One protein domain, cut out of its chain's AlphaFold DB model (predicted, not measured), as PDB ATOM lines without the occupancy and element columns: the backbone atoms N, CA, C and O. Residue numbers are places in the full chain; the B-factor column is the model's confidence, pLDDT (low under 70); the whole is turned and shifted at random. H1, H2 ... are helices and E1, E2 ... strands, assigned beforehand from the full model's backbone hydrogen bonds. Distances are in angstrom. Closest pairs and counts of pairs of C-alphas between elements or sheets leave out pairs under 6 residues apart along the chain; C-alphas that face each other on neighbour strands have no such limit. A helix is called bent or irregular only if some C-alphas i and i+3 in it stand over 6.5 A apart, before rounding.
ATOM      1  N   PHE A   8     201.389 264.037 167.815       94.69
ATOM      2  CA  PHE A   8     201.262 263.352 166.536       94.69
ATOM      3  C   PHE A   8     202.024 262.035 166.563       94.69
ATOM      4  O   PHE A   8     203.220 261.994 166.839       94.69
ATOM      5  N   ARG A   9     201.361 260.925 166.232       95.12
ATOM      6  CA  ARG A   9     202.066 259.653 166.044       95.12
ATOM      7  C   ARG A   9     202.851 259.693 164.740       95.12
ATOM      8  O   ARG A   9     202.253 259.743 163.672       95.12
ATOM      9  N   VAL A  10     204.166 259.555 164.845       94.44
ATOM     10  CA  VAL A  10     205.077 259.503 163.691       94.44
ATOM     11  C   VAL A  10     205.516 258.079 163.348       94.44
ATOM     12  O   VAL A  10     205.931 257.813 162.228       94.44
ATOM     13  N   GLY A  11     205.374 257.121 164.273       94.50
ATOM     14  CA  GLY A  11     205.721 255.727 163.995       94.50
ATOM     15  C   GLY A  11     205.205 254.734 165.029       94.50
ATOM     16  O   GLY A  11     204.887 255.081 166.169       94.50
ATOM     17  N   THR A  12     205.101 253.465 164.637       95.94
ATOM     18  CA  THR A  12     204.845 252.347 165.556       95.94
ATOM     19  C   THR A  12     205.754 251.179 165.214       95.94
ATOM     20  O   THR A  12     205.784 250.725 164.075       95.94
ATOM     21  N   PHE A  13     206.455 250.665 166.219       94.19
ATOM     22  CA  PHE A  13     207.389 249.556 166.093       94.19
ATOM     23  C   PHE A  13     206.911 248.399 166.959       94.19
ATOM     24  O   PHE A  13     206.596 248.583 168.133       94.19
ATOM     25  N   HIS A  14     206.878 247.201 166.386       94.12
ATOM     26  CA  HIS A  14     206.536 245.973 167.097       94.12
ATOM     27  C   HIS A  14     207.789 245.119 167.241       94.12
ATOM     28  O   HIS A  14     208.649 245.136 166.367       94.12
ATOM     29  N   GLY A  15     207.902 244.385 168.341       91.31
ATOM     30  CA  GLY A  15     208.991 243.441 168.550       91.31
ATOM     31  C   GLY A  15     208.881 242.762 169.903       91.31
ATOM     32  O   GLY A  15     207.776 242.548 170.411       91.31
ATOM     33  N   ARG A  16     210.019 242.385 170.486       87.69
ATOM     34  CA  ARG A  16     210.056 241.673 171.769       87.69
ATOM     35  C   ARG A  16     211.234 242.110 172.622       87.69
ATOM     36  O   ARG A  16     212.346 242.275 172.133       87.69
ATOM     37  N   HIS A  17     210.999 242.169 173.923       78.12
ATOM     38  CA  HIS A  17     212.037 242.308 174.938       78.12
ATOM     39  C   HIS A  17     211.753 241.288 176.044       78.12
ATOM     40  O   HIS A  17     210.595 241.050 176.368       78.12
ATOM     41  N   ASP A  18     212.783 240.628 176.579       72.25
ATOM     42  CA  ASP A  18     212.645 239.664 177.689       72.25
ATOM     43  C   ASP A  18     211.590 238.561 177.487       72.25
ATOM     44  O   ASP A  18     210.979 238.072 178.429       72.25
ATOM     45  N   GLY A  19     211.346 238.170 176.234       76.50
ATOM     46  CA  GLY A  19     210.311 237.193 175.902       76.50
ATOM     47  C   GLY A  19     208.883 237.751 175.894       76.50
ATOM     48  O   GLY A  19     207.992 237.043 175.438       76.50
ATOM     49  N   ALA A  20     208.645 239.010 176.268       83.88
ATOM     50  CA  ALA A  20     207.352 239.682 176.153       83.88
ATOM     51  C   ALA A  20     207.219 240.450 174.826       83.88
ATOM     52  O   ALA A  20     208.213 240.886 174.238       83.88
ATOM     53  N   GLN A  21     205.986 240.611 174.334       90.19
ATOM     54  CA  GLN A  21     205.716 241.490 173.192       90.19
ATOM     55  C   GLN A  21     205.916 242.955 173.598       90.19
ATOM     56  O   GLN A  21     205.352 243.422 174.585       90.19
ATOM     57  N   ALA A  22     206.695 243.682 172.801       91.06
ATOM     58  CA  ALA A  22     206.869 245.121 172.917       91.06
ATOM     59  C   ALA A  22     206.200 245.826 171.740       91.06
ATOM     60  O   ALA A  22     206.367 245.438 170.581       91.06
ATOM     61  N   LYS A  23     205.513 246.922 172.047       95.06
ATOM     62  CA  LYS A  23     205.097 247.918 171.067       95.06
ATOM     63  C   LYS A  23     205.648 249.269 171.489       95.06
ATOM     64  O   LYS A  23     205.349 249.732 172.587       95.06
ATOM     65  N   VAL A  24     206.412 249.896 170.607       95.62
ATOM     66  CA  VAL A  24     206.897 251.265 170.765       95.62
ATOM     67  C   VAL A  24     206.081 252.188 169.875       95.62
ATOM     68  O   VAL A  24     205.901 251.921 168.690       95.62
ATOM     69  N   THR A  25     205.579 253.279 170.437       96.88
ATOM     70  CA  THR A  25     204.917 254.356 169.700       96.88
ATOM     71  C   THR A  25     205.825 255.574 169.720       96.88
ATOM     72  O   THR A  25     206.148 256.067 170.797       96.88
ATOM     73  N   ALA A  26     206.244 256.025 168.539       96.75
ATOM     74  CA  ALA A  26     206.985 257.265 168.356       96.75
ATOM     75  C   ALA A  26     206.001 258.414 168.109       96.75
ATOM     76  O   ALA A  26     205.028 258.268 167.359       96.75
ATOM     77  N   ILE A  27     206.242 259.528 168.783       96.75
ATOM     78  CA  ILE A  27     205.348 260.669 168.924       96.75
ATOM     79  C   ILE A  27     206.171 261.937 168.696       96.75
ATOM     80  O   ILE A  27     207.316 262.027 169.139       96.75
ATOM     81  N   ARG A  28     205.573 262.900 168.004       96.25
ATOM     82  CA  ARG A  28     206.057 264.266 167.858       96.25
ATOM     83  C   ARG A  28     205.102 265.210 168.587       96.25
ATOM     84  O   ARG A  28     203.894 265.103 168.405       96.25
ATOM     85  N   ASP A  29     205.641 266.105 169.395       95.62
ATOM     86  CA  ASP A  29     204.926 267.154 170.118       95.62
ATOM     87  C   ASP A  29     205.757 268.437 170.061       95.62
ATOM     88  O   ASP A  29     206.712 268.611 170.820       95.62
ATOM     89  N   ASP A  30     205.386 269.339 169.157       94.00
ATOM     90  CA  ASP A  30     206.134 270.576 168.898       94.00
ATOM     91  C   ASP A  30     206.040 271.593 170.046       94.00
ATOM     92  O   ASP A  30     206.707 272.625 170.016       94.00
ATOM     93  N   THR A  31     205.242 271.311 171.081       94.38
ATOM     94  CA  THR A  31     205.167 272.156 172.281       94.38
ATOM     95  C   THR A  31     206.259 271.842 173.305       94.38
ATOM     96  O   THR A  31     206.420 272.577 174.281       94.38
ATOM     97  N   ARG A  32     207.027 270.762 173.106       92.50
ATOM     98  CA  ARG A  32     208.085 270.328 174.028       92.50
ATOM     99  C   ARG A  32     209.470 270.812 173.593       92.50
ATOM    100  O   ARG A  32     209.746 270.869 172.400       92.50
ATOM    101  N   PRO A  33     210.394 271.034 174.552       93.94
ATOM    102  CA  PRO A  33     211.803 271.290 174.241       93.94
ATOM    103  C   PRO A  33     212.473 270.153 173.455       93.94
ATOM    104  O   PRO A  33     213.322 270.405 172.607       93.94
ATOM    105  N   GLU A  34     212.083 268.906 173.734       95.75
ATOM    106  CA  GLU A  34     212.469 267.711 172.977       95.75
ATOM    107  C   GLU A  34     211.222 267.174 172.262       95.75
ATOM    108  O   GLU A  34     210.446 266.419 172.863       95.75
ATOM    109  N   PRO A  35     210.978 267.607 171.013       96.12
ATOM    110  CA  PRO A  35     209.693 267.393 170.367       96.12
ATOM    111  C   PRO A  35     209.474 265.943 169.945       96.12
ATOM    112  O   PRO A  35     208.333 265.526 169.782       96.12
ATOM    113  N   TYR A  36     210.528 265.139 169.806       96.75
ATOM    114  CA  TYR A  36     210.417 263.748 169.380       96.75
ATOM    115  C   TYR A  36     210.622 262.814 170.558       96.75
ATOM    116  O   TYR A  36     211.627 262.883 171.257       96.75
ATOM    117  N   PHE A  37     209.711 261.876 170.768       96.75
ATOM    118  CA  PHE A  37     209.871 260.878 171.814       96.75
ATOM    119  C   PHE A  37     209.209 259.569 171.429       96.75
ATOM    120  O   PHE A  37     208.364 259.501 170.541       96.75
ATOM    121  N   TRP A  38     209.595 258.492 172.097       96.81
ATOM    122  CA  TRP A  38     208.883 257.234 171.986       96.81
ATOM    123  C   TRP A  38     208.587 256.641 173.352       96.81
ATOM    124  O   TRP A  38     209.303 256.869 174.328       96.81
ATOM    125  N   MET A  39     207.516 255.859 173.405       95.56
ATOM    126  CA  MET A  39     207.091 255.116 174.587       95.56
ATOM    127  C   MET A  39     206.860 253.656 174.222       95.56
ATOM    128  O   MET A  39     206.255 253.359 173.194       95.56
ATOM    129  N   CYS A  40     207.324 252.747 175.071       93.38
ATOM    130  CA  CYS A  40     207.141 251.311 174.935       93.38
ATOM    131  C   CYS A  40     206.063 250.796 175.893       93.38
ATOM    132  O   CYS A  40     205.941 251.272 177.020       93.38
ATOM    133  N   THR A  41     205.345 249.743 175.500       92.69
ATOM    134  CA  THR A  41     204.428 249.000 176.386       92.69
ATOM    135  C   THR A  41     205.111 248.402 177.617       92.69
ATOM    136  O   THR A  41     204.425 248.066 178.574       92.69
ATOM    137  N   CYS A  42     206.441 248.296 177.622       88.81
ATOM    138  CA  CYS A  42     207.214 247.874 178.790       88.81
ATOM    139  C   CYS A  42     207.419 248.974 179.846       88.81
ATOM    140  O   CYS A  42     208.039 248.717 180.874       88.81
ATOM    141  N   GLY A  43     206.952 250.198 179.584       90.19
ATOM    142  CA  GLY A  43     207.131 251.360 180.456       90.19
ATOM    143  C   GLY A  43     208.383 252.191 180.162       90.19
ATOM    144  O   GLY A  43     208.526 253.275 180.716       90.19
ATOM    145  N   ALA A  44     209.277 251.738 179.277       91.25
ATOM    146  CA  ALA A  44     210.417 252.543 178.844       91.25
ATOM    147  C   ALA A  44     209.975 253.689 177.922       91.25
ATOM    148  O   ALA A  44     209.137 253.499 177.039       91.25
ATOM    149  N   SER A  45     210.599 254.853 178.069       94.50
ATOM    150  CA  SER A  45     210.413 255.994 177.176       94.50
ATOM    151  C   SER A  45     211.716 256.752 176.979       94.50
ATOM    152  O   SER A  45     212.617 256.686 177.820       94.50
ATOM    153  N   ARG A  46     211.819 257.488 175.873       95.44
ATOM    154  CA  ARG A  46     212.966 258.358 175.604       95.44
ATOM    155  C   ARG A  46     212.576 259.525 174.710       95.44
ATOM    156  O   ARG A  46     211.767 259.337 173.805       95.44
ATOM    157  N   SER A  47     213.192 260.674 174.958       96.38
ATOM    158  CA  SER A  47     212.992 261.927 174.230       96.38
ATOM    159  C   SER A  47     214.248 262.327 173.454       96.38
ATOM    160  O   SER A  47     215.351 261.860 173.758       96.38
ATOM    161  N   PHE A  48     214.055 263.133 172.413       94.81
ATOM    162  CA  PHE A  48     215.050 263.534 171.427       94.81
ATOM    163  C   PHE A  48     214.728 264.927 170.875       94.81
ATOM    164  O   PHE A  48     213.567 265.289 170.678       94.81
ATOM    165  N   LEU A  49     215.782 265.681 170.559       94.62
ATOM    166  CA  LEU A  49     215.671 266.980 169.893       94.62
ATOM    167  C   LEU A  49     215.279 266.854 168.416       94.62
ATOM    168  O   LEU A  49     214.578 267.714 167.895       94.62
ATOM    169  N   THR A  50     215.722 265.789 167.740       90.94
ATOM    170  CA  THR A  50     215.496 265.574 166.306       90.94
ATOM    171  C   THR A  50     214.840 264.227 166.025       90.94
ATOM    172  O   THR A  50     214.965 263.270 166.797       90.94
ATOM    173  N   GLU A  51     214.157 264.148 164.885       91.06
ATOM    174  CA  GLU A  51     213.485 262.936 164.410       91.06
ATOM    175  C   GLU A  51     214.463 261.785 164.153       91.06
ATOM    176  O   GLU A  51     214.156 260.628 164.447       91.06
ATOM    177  N   ASP A  52     215.669 262.105 163.678       91.62
ATOM    178  CA  ASP A  52     216.665 261.133 163.207       91.62
ATOM    179  C   ASP A  52     217.030 260.081 164.257       91.62
ATOM    180  O   ASP A  52     217.370 258.944 163.932       91.62
ATOM    181  N   ALA A  53     216.951 260.443 165.538       90.25
ATOM    182  CA  ALA A  53     217.264 259.540 166.634       90.25
ATOM    183  C   ALA A  53     216.059 258.699 167.087       90.25
ATOM    184  O   ALA A  53     216.254 257.629 167.679       90.25
ATOM    185  N   VAL A  54     214.820 259.125 166.819       93.75
ATOM    186  CA  VAL A  54     213.622 258.506 167.403       93.75
ATOM    187  C   VAL A  54     213.363 257.120 166.809       93.75
ATOM    188  O   VAL A  54     213.140 256.169 167.558       93.75
ATOM    189  N   PHE A  55     213.490 256.954 165.488       93.81
ATOM    190  CA  PHE A  55     213.232 255.669 164.823       93.81
ATOM    191  C   PHE A  55     214.330 254.627 165.060       93.81
ATOM    192  O   PHE A  55     213.986 253.513 165.466       93.81
ATOM    193  N   PRO A  56     215.636 254.924 164.897       93.12
ATOM    194  CA  PRO A  56     216.681 253.927 165.132       93.12
ATOM    195  C   PRO A  56     216.707 253.440 166.581       93.12
ATOM    196  O   PRO A  56     216.962 252.262 166.845       93.12
ATOM    197  N   THR A  57     216.428 254.328 167.540       92.94
ATOM    198  CA  THR A  57     216.385 253.951 168.957       92.94
ATOM    199  C   THR A  57     215.124 253.167 169.307       92.94
ATOM    200  O   THR A  57     215.238 252.169 170.019       92.94
ATOM    201  N   ALA A  58     213.959 253.542 168.767       93.69
ATOM    202  CA  ALA A  58     212.730 252.764 168.903       93.69
ATOM    203  C   ALA A  58     212.881 251.357 168.302       93.69
ATOM    204  O   ALA A  58     212.527 250.371 168.948       93.69
ATOM    205  N   TRP A  59     213.481 251.251 167.111       92.12
ATOM    206  CA  TRP A  59     213.761 249.976 166.450       92.12
ATOM    207  C   TRP A  59     214.699 249.095 167.271       92.12
ATOM    208  O   TRP A  59     214.382 247.937 167.542       92.12
ATOM    209  N   ARG A  60     215.842 249.636 167.714       90.75
ATOM    210  CA  ARG A  60     216.806 248.887 168.537       90.75
ATOM    211  C   ARG A  60     216.195 248.450 169.869       90.75
ATOM    212  O   ARG A  60     216.557 247.398 170.389       90.75
ATOM    213  N   HIS A  61     215.260 249.229 170.414       90.50
ATOM    214  CA  HIS A  61     214.551 248.861 171.635       90.50
ATOM    215  C   HIS A  61     213.636 247.642 171.436       90.50
ATOM    216  O   HIS A  61     213.619 246.755 172.288       90.50
ATOM    217  N   THR A  62     212.899 247.565 170.322       90.88
ATOM    218  CA  THR A  62     212.019 246.419 170.025       90.88
ATOM    219  C   THR A  62     212.756 245.211 169.439       90.88
ATOM    220  O   THR A  62     212.254 244.091 169.539       90.88
ATOM    221  N   HIS A  63     213.946 245.427 168.871       88.88
ATOM    222  CA  HIS A  63     214.805 244.406 168.268       88.88
ATOM    223  C   HIS A  63     216.211 244.443 168.889       88.88
ATOM    224  O   HIS A  63     217.177 244.832 168.223       88.88
ATOM    225  N   PRO A  64     216.358 244.049 170.169       80.50
ATOM    226  CA  PRO A  64     217.655 244.067 170.828       80.50
ATOM    227  C   PRO A  64     218.615 243.090 170.148       80.50
ATOM    228  O   PRO A  64     218.298 241.907 169.965       80.50
ATOM    229  N   THR A  65     219.812 243.575 169.820       80.81
ATOM    230  CA  THR A  65     220.887 242.734 169.284       80.81
ATOM    231  C   THR A  65     221.426 241.784 170.359       80.81
ATOM    232  O   THR A  65     221.182 241.955 171.556       80.81
ATOM    233  N   HIS A  66     222.215 240.782 169.959       80.31
ATOM    234  CA  HIS A  66     222.901 239.903 170.914       80.31
ATOM    235  C   HIS A  66     223.795 240.684 171.892       80.31
ATOM    236  O   HIS A  66     223.820 240.373 173.083       80.31
ATOM    237  N   LEU A  67     224.468 241.741 171.420       79.50
ATOM    238  CA  LEU A  67     225.279 242.618 172.267       79.50
ATOM    239  C   LEU A  67     224.417 243.408 173.264       79.50
ATOM    240  O   LEU A  67     224.797 243.545 174.426       79.50
ATOM    241  N   ASP A  68     223.246 243.891 172.838       75.00
ATOM    242  CA  ASP A  68     222.312 244.587 173.731       75.00
ATOM    243  C   ASP A  68     221.802 243.655 174.833       75.00
ATOM    244  O   ASP A  68     221.757 244.050 175.999       75.00
ATOM    245  N   ARG A  69     221.509 242.388 174.504       75.31
ATOM    246  CA  ARG A  69     221.139 241.371 175.504       75.31
ATOM    247  C   ARG A  69     222.268 241.108 176.499       75.31
ATOM    248  O   ARG A  69     222.008 241.037 177.699       75.31
ATOM    249  N   LEU A  70     223.516 241.013 176.033       80.38
ATOM    250  CA  LEU A  70     224.681 240.842 176.911       80.38
ATOM    251  C   LEU A  70     224.869 242.041 177.848       80.38
ATOM    252  O   LEU A  70     225.068 241.855 179.048       80.38
ATOM    253  N   ARG A  71     224.739 243.274 177.341       76.69
ATOM    254  CA  ARG A  71     224.796 244.496 178.164       76.69
ATOM    255  C   ARG A  71     223.664 244.560 179.186       76.69
ATOM    256  O   ARG A  71     223.903 244.926 180.337       76.69
ATOM    257  N   GLN A  72     222.446 244.183 178.798       71.06
ATOM    258  CA  GLN A  72     221.306 244.113 179.715       71.06
ATOM    259  C   GLN A  72     221.551 243.084 180.821       71.06
ATOM    260  O   GLN A  72     221.340 243.389 181.995       71.06
ATOM    261  N   TRP A  73     222.058 241.900 180.471       76.62
ATOM    262  CA  TRP A  73     222.432 240.875 181.441       76.62
ATOM    263  C   TRP A  73     223.524 241.364 182.404       76.62
ATOM    264  O   TRP A  73     223.376 241.229 183.618       76.62
ATOM    265  N   ALA A  74     224.575 242.006 181.886       80.50
ATOM    266  CA  ALA A  74     225.648 242.567 182.705       80.50
ATOM    267  C   ALA A  74     225.117 243.642 183.669       80.50
ATOM    268  O   ALA A  74     225.416 243.606 184.859       80.50
ATOM    269  N   THR A  75     224.255 244.542 183.184       78.38
ATOM    270  CA  THR A  75     223.613 245.578 184.012       78.38
ATOM    271  C   THR A  75     222.759 244.969 185.126       78.38
ATOM    272  O   THR A  75     222.813 245.437 186.261       78.38
ATOM    273  N   ARG A  76     221.997 243.901 184.840       76.69
ATOM    274  CA  ARG A  76     221.221 243.180 185.867       76.69
ATOM    275  C   ARG A  76     222.126 242.568 186.928       76.69
ATOM    276  O   ARG A  76     221.842 242.702 188.111       76.69
ATOM    277  N   ARG A  77     223.228 241.935 186.513       77.00
ATOM    278  CA  ARG A  77     224.177 241.295 187.432       77.00
ATOM    279  C   ARG A  77     224.892 242.302 188.334       77.00
ATOM    280  O   ARG A  77     225.170 241.982 189.482       77.00
ATOM    281  N   LEU A  78     225.166 243.501 187.823       79.19
ATOM    282  CA  LEU A  78     225.767 244.590 188.595       79.19
ATOM    283  C   LEU A  78     224.784 245.236 189.580       79.19
ATOM    284  O   LEU A  78     225.211 245.626 190.652       79.19
ATOM    285  N   ARG A  79     223.487 245.325 189.250       68.25
ATOM    286  CA  ARG A  79     222.449 245.852 190.162       68.25
ATOM    287  C   ARG A  79     222.009 244.870 191.251       68.25
ATOM    288  O   ARG A  79     221.366 245.286 192.204       68.25
ATOM    289  N   ALA A  80     222.286 243.581 191.073       67.44
ATOM    290  CA  ALA A  80     221.985 242.532 192.048       67.44
ATOM    291  C   ALA A  80     223.127 242.293 193.060       67.44
ATOM    292  O   ALA A  80     223.044 241.357 193.852       67.44
ATOM    293  N   ARG A  81     224.198 243.095 192.998       51.97
ATOM    294  CA  ARG A  81     225.279 243.175 193.988       51.97
ATOM    295  C   ARG A  81     225.148 244.475 194.763       51.97
ATOM    296  O   ARG A  81     225.500 244.442 195.956       51.97
TER     297      ARG A  81
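What this domain is: This is residues 8 to 81 of the 81 residues of an uncharacterized protein of Streptomyces netropsis (UniProt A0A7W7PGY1). A twisted wall of four antiparallel strands, E1 to E4, has one helix, H1, lying along one face, with no named helix on the other face; a second helix, H2, reaches away from this body near one end, and its residues 73 to 79, with residues 80 and 81 after them, stick out free. The long strands E1 and E2 make one side of the wall, and the shorter E3 and E4 make the other. The printed part has 74 residues with four named strands and two named helices in the order E1, E2, E3, E4, H1, H2, and its class is mixed, helices and strands. The sheet's order is E1, E2, E3, E4, all antiparallel. The whole is elongated, with spans of 41 by 24 by 19 A, and only just compact, close to loose, with a radius of gyration of the C-alphas of 13.5 A.

How they stand to each other: The sheet is made of E1, residues 8 to 17, E2, residues 20 to 28, E3, residues 36 to 40, and E4, residues 45 to 48. These form a meander, each strand the antiparallel neighbour of the one before, and each successive two are a hairpin. E1 and E4 are the edge strands, and they are apart. E1 and E2 stand at 161 degrees between their directions, with N 13 and O 24 at 2.8 A and N 22 and O 15 at 2.9 A, within hydrogen-bond range. E2 and E3 also stand at 161 degrees, with N 25 and O 39 at 2.8 A. E3 and E4 stand at 167 degrees, with N 48 and O 36 at 2.7 A. The sheet is twisted, its C-alphas lying up to 4.2 A off the best plane. E1 bends by 56 degrees at residue 14. H1, residues 51 to 62, is on the sheet at a height over the sheet of 7.3 A; H1 and the sheet E1 E2 E3 E4 are two layers, a helix on one face of a sheet. It lies over E2 and E3 and runs along the strands, at 3 degrees to E3 on the local plane. The closest C-alphas of E1 and H1 are those of Gly 15 and Thr 62, 4.5 A apart; those of E3 and H1 are Tyr 36 and Glu 51, 5.9 A apart. H2, residues 66 to 79, is not on the sheet, and it is apart from the four strands and from H1. In H2 every O i to N i+4 pair is within hydrogen-bond range, and in H1 6 of 8 are.

Where its parts are: E1 begins with C-alpha 8 at (201.262, 263.352, 166.536) and measures 25.1 A from first to last C-alpha. E2 measures 26.0 A, E3 14.0 A and E4 10.6 A. H1 begins with C-alpha 51 at (213.485, 262.936, 164.410) and measures 17.5 A; it is irregular, but only just, with C-alphas 52 and 55 6.7 A apart. H2, the longest helix by residues, measures 20.2 A and ends with C-alpha 79 at (222.449, 245.852, 190.162).

The domain as a whole: The two C-alphas farthest apart are those of Asp 30 and Arg 81, at 41.8 A. Without residues 73 to 81, which stand free, the body of 65 residues spans 36 by 19 by 16 A. The printed part has no cut, from residue 8 to residue 81, the chain's last. No link is long: the link from E2 to E3, with 7 residues, is short, and the others are tight. The mean pLDDT of the printed part is 88.3, that of H2 is 77, and residues 79 to 81 are under 70.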